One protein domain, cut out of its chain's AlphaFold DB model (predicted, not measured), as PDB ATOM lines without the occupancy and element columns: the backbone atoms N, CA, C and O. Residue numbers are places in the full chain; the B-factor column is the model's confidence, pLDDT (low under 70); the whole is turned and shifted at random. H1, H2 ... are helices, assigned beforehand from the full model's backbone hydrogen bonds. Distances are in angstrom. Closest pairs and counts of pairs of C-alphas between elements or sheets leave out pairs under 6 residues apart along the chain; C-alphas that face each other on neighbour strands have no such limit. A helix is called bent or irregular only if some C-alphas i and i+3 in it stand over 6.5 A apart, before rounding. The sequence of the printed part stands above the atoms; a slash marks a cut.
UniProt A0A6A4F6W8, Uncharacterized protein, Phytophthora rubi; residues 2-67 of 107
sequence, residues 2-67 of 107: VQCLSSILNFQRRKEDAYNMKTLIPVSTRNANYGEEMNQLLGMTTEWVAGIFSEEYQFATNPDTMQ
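AT A GLANCE: This is residues 2 to 67 of the 107 residues of an uncharacterized protein of Phytophthora rubi (UniProt A0A6A4F6W8). A long straight helix, H1, sticks out with residues 2 to 21 as an arm from a small compact body, in which H2 and the first part of H3 fold back on each other as a helical hairpin. The end of H3 and the short H4 stand free as a second, shorter projection, so the model looks like a small head with a long arm and a tail. Of the 66 residues printed, 50 are in four named helices, H1, H2, H3 and H4 in that order along the chain; there is no named strand, and the class is all helix. The whole is extended, with a radius of gyration of the C-alphas of 18.0 A, and its flat outline spans 58 by 29 by 16 A.

HOW THE PARTS SIT: Start with H1, residues 2 to 23, which touches no helix. Go on to H2, residues 36 to 44: it is near H1, with no pair of C-alphas within 8 A but 5 pairs within 10 A. Next comes H3, residues 47 to 61, which touches H2 with residues 49 to 54 alone; look at Leu 42 and Ala 50, whose C-alphas are the closest, 5.4 A apart. H2 and H3 form a helical hairpin, running opposite ways at a shallow tilt of 27 degrees. H1 and H3 are apart. At the end, H4, residues 63 to 66, and H3 only just touch, only at the corner by their link, with 3 pairs of C-alphas within 8 A; the closest are those of Phe 59 and Thr 65, 6.0 A apart. H4 is apart from H1 and H2. In the backbone, every O i to N i+4 pair is within hydrogen-bond range in H1 and H2, and 9 of 11 are in H3, while H4 is too short for such a pair and its one O i to N i+3 pair is not within range.

IN THESE COORDINATES: Find C-alpha 2 at (292.362, 168.791, 263.636); from there H1 runs 31.4 A to C-alpha 23 at (303.851, 191.656, 281.810). H2 begins at Glu 36 and runs 12.6 A to Met 44. H3 begins at Glu 47 and runs 20.0 A to Thr 61; it is neither bent nor irregular, but only just: C-alphas 52 and 55 are 6.4 A apart. H4 runs from Pro 63 to Met 66, where you find C-alpha 66 at (291.892, 219.494, 283.334).

THE WHOLE: The two C-alphas farthest apart are those of Val 2 and Asp 64, 58.4 A. Without the free stretches, residues 2 to 21 and 59 to 67, the body of 37 residues spans 27 by 15 by 13 A. The link from H1 to H2 is long, with 12 residues, and those from H2 to H3 and from H3 to H4 are tight. The printed part has no cut. Its mean pLDDT is 71.8, and residues 2 to 4, 16, 18 to 30 and 66 are under 70.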
ATOM      1  N   VAL A   2     291.658 168.796 262.326       59.56
ATOM      2  CA  VAL A   2     292.362 168.791 263.636       59.56
ATOM      3  C   VAL A   2     293.670 169.609 263.657       59.56
ATOM      4  O   VAL A   2     293.919 170.332 264.616       59.56
ATOM      5  N   GLN A   3     294.469 169.581 262.582       60.16
ATOM      6  CA  GLN A   3     295.713 170.371 262.473       60.16
ATOM      7  C   GLN A   3     295.491 171.891 262.382       60.16
ATOM      8  O   GLN A   3     296.354 172.671 262.779       60.16
ATOM      9  N   CYS A   4     294.340 172.325 261.861       66.38
ATOM     10  CA  CYS A   4     294.022 173.749 261.761       66.38
ATOM     11  C   CYS A   4     293.689 174.308 263.150       66.38
ATOM     12  O   CYS A   4     294.200 175.349 263.551       66.38
ATOM     13  N   LEU A   5     292.905 173.549 263.923       71.69
ATOM     14  CA  LEU A   5     292.530 173.908 265.287       71.69
ATOM     15  C   LEU A   5     293.749 173.954 266.221       71.69
ATOM     16  O   LEU A   5     293.905 174.907 266.977       71.69
ATOM     17  N   SER A   6     294.655 172.973 266.131       76.38
ATOM     18  CA  SER A   6     295.884 172.973 266.936       76.38
ATOM     19  C   SER A   6     296.816 174.133 266.580       76.38
ATOM     20  O   SER A   6     297.446 174.707 267.463       76.38
ATOM     21  N   SER A   7     296.869 174.530 265.306       76.50
ATOM     22  CA  SER A   7     297.653 175.688 264.862       76.50
ATOM     23  C   SER A   7     297.097 177.005 265.410       76.50
ATOM     24  O   SER A   7     297.874 177.840 265.871       76.50
ATOM     25  N   ILE A   8     295.769 177.163 265.438       74.06
ATOM     26  CA  ILE A   8     295.094 178.331 266.026       74.06
ATOM     27  C   ILE A   8     295.328 178.388 267.539       74.06
ATOM     28  O   ILE A   8     295.725 179.432 268.049       74.06
ATOM     29  N   LEU A   9     295.171 177.268 268.249       81.69
ATOM     30  CA  LEU A   9     295.409 177.207 269.695       81.69
ATOM     31  C   LEU A   9     296.875 177.496 270.049       81.69
ATOM     32  O   LEU A   9     297.150 178.235 270.987       81.69
ATOM     33  N   ASN A  10     297.827 176.984 269.265       82.25
ATOM     34  CA  ASN A  10     299.249 177.286 269.448       82.25
ATOM     35  C   ASN A  10     299.602 178.737 269.098       82.25
ATOM     36  O   ASN A  10     300.582 179.271 269.617       82.25
ATOM     37  N   PHE A  11     298.858 179.373 268.193       78.50
ATOM     38  CA  PHE A  11     299.012 180.795 267.894       78.50
ATOM     39  C   PHE A  11     298.449 181.662 269.024       78.50
ATOM     40  O   PHE A  11     299.117 182.596 269.462       78.50
ATOM     41  N   GLN A  12     297.268 181.315 269.543       72.19
ATOM     42  CA  GLN A  12     296.669 181.979 270.702       72.19
ATOM     43  C   GLN A  12     297.562 181.856 271.934       72.19
ATOM     44  O   GLN A  12     297.899 182.874 272.526       72.19
ATOM     45  N   ARG A  13     298.045 180.646 272.242       80.19
ATOM     46  CA  ARG A  13     298.957 180.409 273.367       80.19
ATOM     47  C   ARG A  13     300.262 181.191 273.217       80.19
ATOM     48  O   ARG A  13     300.688 181.824 274.162       80.19
ATOM     49  N   ARG A  14     300.843 181.273 272.012       79.19
ATOM     50  CA  ARG A  14     302.025 182.125 271.764       79.19
ATOM     51  C   ARG A  14     301.749 183.617 271.949       79.19
ATOM     52  O   ARG A  14     302.635 184.334 272.400       79.19
ATOM     53  N   LYS A  15     300.555 184.098 271.594       74.19
ATOM     54  CA  LYS A  15     300.148 185.486 271.857       74.19
ATOM     55  C   LYS A  15     299.958 185.750 273.348       74.19
ATOM     56  O   LYS A  15     300.380 186.797 273.824       74.19
ATOM     57  N   GLU A  16     299.350 184.810 274.057       68.31
ATOM     58  CA  GLU A  16     299.146 184.872 275.502       68.31
ATOM     59  C   GLU A  16     300.479 184.794 276.252       68.31
ATOM     60  O   GLU A  16     300.735 185.624 277.114       68.31
ATOM     61  N   ASP A  17     301.386 183.907 275.845       70.06
ATOM     62  CA  ASP A  17     302.745 183.806 276.380       70.06
ATOM     63  C   ASP A  17     303.567 185.059 276.067       70.06
ATOM     64  O   ASP A  17     304.314 185.520 276.919       70.06
ATOM     65  N   ALA A  18     303.421 185.662 274.881       68.44
ATOM     66  CA  ALA A  18     304.085 186.924 274.554       68.44
ATOM     67  C   ALA A  18     303.527 188.103 275.368       68.44
ATOM     68  O   ALA A  18     304.289 188.978 275.773       68.44
ATOM     69  N   TYR A  19     302.217 188.129 275.622       60.84
ATOM     70  CA  TYR A  19     301.584 189.113 276.500       60.84
ATOM     71  C   TYR A  19     302.041 188.923 277.950       60.84
ATOM     72  O   TYR A  19     302.523 189.867 278.568       60.84
ATOM     73  N   ASN A  20     301.996 187.687 278.448       58.69
ATOM     74  CA  ASN A  20     302.464 187.323 279.778       58.69
ATOM     75  C   ASN A  20     303.960 187.586 279.935       58.69
ATOM     76  O   ASN A  20     304.370 188.096 280.958       58.69
ATOM     77  N   MET A  21     304.793 187.316 278.929       58.50
ATOM     78  CA  MET A  21     306.224 187.625 278.977       58.50
ATOM     79  C   MET A  21     306.471 189.136 279.042       58.50
ATOM     80  O   MET A  21     307.377 189.567 279.747       58.50
ATOM     81  N   LYS A  22     305.655 189.947 278.351       57.88
ATOM     82  CA  LYS A  22     305.709 191.416 278.423       57.88
ATOM     83  C   LYS A  22     305.251 191.951 279.785       57.88
ATOM     84  O   LYS A  22     305.807 192.942 280.243       57.88
ATOM     85  N   THR A  23     304.292 191.302 280.445       49.19
ATOM     86  CA  THR A  23     303.851 191.656 281.810       49.19
ATOM     87  C   THR A  23     304.723 191.036 282.912       49.19
ATOM     88  O   THR A  23     304.736 191.538 284.031       49.19
ATOM     89  N   LEU A  24     305.475 189.975 282.592       49.97
ATOM     90  CA  LEU A  24     306.467 189.300 283.438       49.97
ATOM     91  C   LEU A  24     307.861 189.918 283.338       49.97
ATOM     92  O   LEU A  24     308.736 189.488 284.095       49.97
ATOM     93  N   ILE A  25     308.097 190.904 282.453       52.56
ATOM     94  CA  ILE A  25     309.275 191.766 282.605       52.56
ATOM     95  C   ILE A  25     309.143 192.334 284.015       52.56
ATOM     96  O   ILE A  25     308.161 193.031 284.288       52.56
ATOM     97  N   PRO A  26     310.056 191.985 284.938       44.28
ATOM     98  CA  PRO A  26     309.961 192.464 286.295       44.28
ATOM     99  C   PRO A  26     309.866 193.974 286.200       44.28
ATOM    100  O   PRO A  26     310.637 194.586 285.458       44.28
ATOM    101  N   VAL A  27     308.932 194.564 286.941       51.72
ATOM    102  CA  VAL A  27     308.946 195.994 287.226       51.72
ATOM    103  C   VAL A  27     310.221 196.260 288.037       51.72
ATOM    104  O   VAL A  27     310.195 196.374 289.256       51.72
ATOM    105  N   SER A  28     311.375 196.204 287.375       53.34
ATOM    106  CA  SER A  28     312.704 196.211 287.983       53.34
ATOM    107  C   SER A  28     313.026 197.599 288.506       53.34
ATOM    108  O   SER A  28     313.781 197.746 289.461       53.34
ATOM    109  N   THR A  29     312.374 198.602 287.921       62.75
ATOM    110  CA  THR A  29     312.463 199.992 288.324       62.75
ATOM    111  C   THR A  29     311.049 200.459 288.636       62.75
ATOM    112  O   THR A  29     310.271 200.764 287.736       62.75
ATOM    113  N   ARG A  30     310.692 200.445 289.924       69.50
ATOM    114  CA  ARG A  30     309.530 201.183 290.424       69.50
ATOM    115  C   ARG A  30     309.996 202.513 290.981       69.50
ATOM    116  O   ARG A  30     310.938 202.554 291.768       69.50
ATOM    117  N   ASN A  31     309.296 203.576 290.624       74.19
ATOM    118  CA  ASN A  31     309.451 204.872 291.253       74.19
ATOM    119  C   ASN A  31     308.270 205.091 292.208       74.19
ATOM    120  O   ASN A  31     307.112 205.039 291.795       74.19
ATOM    121  N   ALA A  32     308.564 205.325 293.488       78.94
ATOM    122  CA  ALA A  32     307.552 205.548 294.522       78.94
ATOM    123  C   ALA A  32     306.726 206.828 294.293       78.94
ATOM    124  O   ALA A  32     305.613 206.933 294.799       78.94
ATOM    125  N   ASN A  33     307.251 207.776 293.510       78.56
ATOM    126  CA  ASN A  33     306.552 209.006 293.137       78.56
ATOM    127  C   ASN A  33     305.628 208.820 291.922       78.56
ATOM    128  O   ASN A  33     304.892 209.737 291.563       78.56
ATOM    129  N   TYR A  34     305.681 207.661 291.259       79.31
ATOM    130  CA  TYR A  34     304.861 207.358 290.093       79.31
ATOM    131  C   TYR A  34     303.657 206.506 290.488       79.31
ATOM    132  O   TYR A  34     303.761 205.572 291.282       79.31
ATOM    133  N   GLY A  35     302.504 206.817 289.890       76.94
ATOM    134  CA  GLY A  35     301.338 205.937 289.918       76.94
ATOM    135  C   GLY A  35     301.591 204.639 289.145       76.94
ATOM    136  O   GLY A  35     302.654 204.442 288.553       76.94
ATOM    137  N   GLU A  36     300.614 203.738 289.140       78.25
ATOM    138  CA  GLU A  36     300.735 202.438 288.469       78.25
ATOM    139  C   GLU A  36     300.989 202.577 286.960       78.25
ATOM    140  O   GLU A  36     301.920 201.963 286.441       78.25
ATOM    141  N   GLU A  37     300.260 203.468 286.287       75.44
ATOM    142  CA  GLU A  37     300.401 203.728 284.847       75.44
ATOM    143  C   GLU A  37     301.796 204.265 284.485       75.44
ATOM    144  O   GLU A  37     302.440 203.798 283.545       75.44
ATOM    145  N   MET A  38     302.333 205.186 285.292       81.44
ATOM    146  CA  MET A  38     303.684 205.725 285.098       81.44
ATOM    147  C   MET A  38     304.782 204.709 285.435       81.44
ATOM    148  O   MET A  38     305.838 204.708 284.804       81.44
ATOM    149  N   ASN A  39     304.543 203.806 286.390       79.44
ATOM    150  CA  ASN A  39     305.442 202.680 286.648       79.44
ATOM    151  C   ASN A  39     305.411 201.646 285.517       79.44
ATOM    152  O   ASN A  39     306.434 201.023 285.234       79.44
ATOM    153  N   GLN A  40     304.274 201.479 284.843       76.38
ATOM    154  CA  GLN A  40     304.186 200.647 283.651       76.38
ATOM    155  C   GLN A  40     304.954 201.271 282.479       76.38
ATOM    156  O   GLN A  40     305.730 200.573 281.828       76.38
ATOM    157  N   LEU A  41     304.825 202.589 282.270       76.12
ATOM    158  CA  LEU A  41     305.631 203.327 281.293       76.12
ATOM    159  C   LEU A  41     307.131 203.200 281.594       76.12
ATOM    160  O   LEU A  41     307.917 202.921 280.689       76.12
ATOM    161  N   LEU A  42     307.532 203.356 282.858       78.25
ATOM    162  CA  LEU A  42     308.921 203.193 283.294       78.25
ATOM    163  C   LEU A  42     309.444 201.773 283.035       78.25
ATOM    164  O   LEU A  42     310.587 201.614 282.627       78.25
ATOM    165  N   GLY A  43     308.606 200.749 283.207       72.94
ATOM    166  CA  GLY A  43     308.963 199.364 282.891       72.94
ATOM    167  C   GLY A  43     309.153 199.084 281.394       72.94
ATOM    168  O   GLY A  43     309.846 198.134 281.038       72.94
ATOM    169  N   MET A  44     308.560 199.901 280.516       72.12
ATOM    170  CA  MET A  44     308.651 199.763 279.053       72.12
ATOM    171  C   MET A  44     309.667 200.711 278.406       72.12
ATOM    172  O   MET A  44     310.019 200.535 277.240       72.12
ATOM    173  N   THR A  45     310.118 201.730 279.134       71.56
ATOM    174  CA  THR A  45     310.961 202.813 278.615       71.56
ATOM    175  C   THR A  45     312.185 203.029 279.509       71.56
ATOM    176  O   THR A  45     312.556 202.164 280.298       71.56
ATOM    177  N   THR A  46     312.879 204.156 279.349       74.25
ATOM    178  CA  THR A  46     314.000 204.533 280.222       74.25
ATOM    179  C   THR A  46     313.533 205.523 281.283       74.25
ATOM    180  O   THR A  46     312.556 206.243 281.079       74.25
ATOM    181  N   GLU A  47     314.265 205.620 282.394       74.31
ATOM    182  CA  GLU A  47     313.972 206.582 283.465       74.31
ATOM    183  C   GLU A  47     313.901 208.030 282.961       74.31
ATOM    184  O   GLU A  47     313.009 208.774 283.360       74.31
ATOM    185  N   TRP A  48     314.778 208.411 282.026       72.12
ATOM    186  CA  TRP A  48     314.757 209.739 281.408       72.12
ATOM    187  C   TRP A  48     313.459 209.996 280.635       72.12
ATOM    188  O   TRP A  48     312.818 211.025 280.835       72.12
ATOM    189  N   VAL A  49     313.033 209.041 279.801       76.62
ATOM    190  CA  VAL A  49     311.773 209.137 279.045       76.62
ATOM    191  C   VAL A  49     310.583 209.227 280.003       76.62
ATOM    192  O   VAL A  49     309.750 210.120 279.867       76.62
ATOM    193  N   ALA A  50     310.530 208.361 281.017       78.44
ATOM    194  CA  ALA A  50     309.480 208.395 282.029       78.44
ATOM    195  C   ALA A  50     309.465 209.718 282.818       78.44
ATOM    196  O   ALA A  50     308.392 210.225 283.129       78.44
ATOM    197  N   GLY A  51     310.632 210.303 283.107       80.00
ATOM    198  CA  GLY A  51     310.762 211.618 283.741       80.00
ATOM    199  C   GLY A  51     310.112 212.733 282.929       80.00
ATOM    200  O   GLY A  51     309.270 213.455 283.457       80.00
ATOM    201  N   ILE A  52     310.424 212.814 281.634       79.62
ATOM    202  CA  ILE A  52     309.848 213.820 280.726       79.62
ATOM    203  C   ILE A  52     308.320 213.692 280.645       79.62
ATOM    204  O   ILE A  52     307.610 214.694 280.657       79.62
ATOM    205  N   PHE A  53     307.796 212.464 280.612       77.31
ATOM    206  CA  PHE A  53     306.351 212.240 280.552       77.31
ATOM    207  C   PHE A  53     305.636 212.408 281.891       77.31
ATOM    208  O   PHE A  53     304.433 212.663 281.897       77.31
ATOM    209  N   SER A  54     306.341 212.295 283.016       80.62
ATOM    210  CA  SER A  54     305.725 212.390 284.341       80.62
ATOM    211  C   SER A  54     305.052 213.742 284.581       80.62
ATOM    212  O   SER A  54     303.941 213.776 285.109       80.62
ATOM    213  N   GLU A  55     305.667 214.837 284.130       78.94
ATOM    214  CA  GLU A  55     305.123 216.190 284.280       78.94
ATOM    215  C   GLU A  55     303.845 216.376 283.453       78.94
ATOM    216  O   GLU A  55     302.832 216.857 283.960       78.94
ATOM    217  N   GLU A  56     303.857 215.940 282.189       76.88
ATOM    218  CA  GLU A  56     302.682 216.019 281.314       76.88
ATOM    219  C   GLU A  56     301.556 215.092 281.797       76.88
ATOM    220  O   GLU A  56     300.388 215.476 281.761       76.88
ATOM    221  N   TYR A  57     301.888 213.907 282.322       77.56
ATOM    222  CA  TYR A  57     300.918 212.987 282.916       77.56
ATOM    223  C   TYR A  57     300.268 213.578 284.173       77.56
ATOM    224  O   TYR A  57     299.043 213.566 284.305       77.56
ATOM    225  N   GLN A  58     301.059 214.147 285.087       79.62
ATOM    226  CA  GLN A  58     300.533 214.810 286.283       79.62
ATOM    227  C   GLN A  58     299.659 216.012 285.917       79.62
ATOM    228  O   GLN A  58     298.609 216.216 286.523       79.62
ATOM    229  N   PHE A  59     300.041 216.777 284.893       76.12
ATOM    230  CA  PHE A  59     299.232 217.888 284.403       76.12
ATOM    231  C   PHE A  59     297.918 217.415 283.765       76.12
ATOM    232  O   PHE A  59     296.878 218.035 283.966       76.12
ATOM    233  N   ALA A  60     297.929 216.332 282.988       72.56
ATOM    234  CA  ALA A  60     296.723 215.825 282.334       72.56
ATOM    235  C   ALA A  60     295.742 215.160 283.317       72.56
ATOM    236  O   ALA A  60     294.533 215.214 283.104       72.56
ATOM    237  N   THR A  61     296.254 214.548 284.387       73.94
ATOM    238  CA  THR A  61     295.450 213.812 285.383       73.94
ATOM    239  C   THR A  61     295.021 214.658 286.580       73.94
ATOM    240  O   THR A  61     294.133 214.247 287.326       73.94
ATOM    241  N   ASN A  62     295.611 215.843 286.774       77.31
ATOM    242  CA  ASN A  62     295.208 216.750 287.840       77.31
ATOM    243  C   ASN A  62     293.850 217.426 287.505       77.31
ATOM    244  O   ASN A  62     293.720 218.091 286.472       77.31
ATOM    245  N   PRO A  63     292.826 217.292 288.374       76.38
ATOM    246  CA  PRO A  63     291.506 217.888 288.161       76.38
ATOM    247  C   PRO A  63     291.522 219.409 287.974       76.38
ATOM    248  O   PRO A  63     290.744 219.935 287.180       76.38
ATOM    249  N   ASP A  64     292.430 220.109 288.659       79.19
ATOM    250  CA  ASP A  64     292.541 221.572 288.612       79.19
ATOM    251  C   ASP A  64     293.118 222.064 287.280       79.19
ATOM    252  O   ASP A  64     292.875 223.193 286.849       79.19
ATOM    253  N   THR A  65     293.899 221.223 286.603       74.31
ATOM    254  CA  THR A  65     294.506 221.536 285.308       74.31
ATOM    255  C   THR A  65     293.686 221.006 284.140       74.31
ATOM    256  O   THR A  65     293.769 221.596 283.062       74.31
ATOM    257  N   MET A  66     292.827 219.999 284.350       69.38
ATOM    258  CA  MET A  66     291.892 219.494 283.334       69.38
ATOM    259  C   MET A  66     291.029 220.595 282.707       69.38
ATOM    260  O   MET A  66     290.740 220.533 281.516       69.38
ATOM    261  N   GLN A  67     290.674 221.641 283.459       75.69
ATOM    262  CA  GLN A  67     289.893 222.776 282.943       75.69
ATOM    263  C   GLN A  67     290.588 223.565 281.814       75.69
ATOM    264  O   GLN A  67     289.936 224.328 281.107       75.69
TER     265      GLN A  67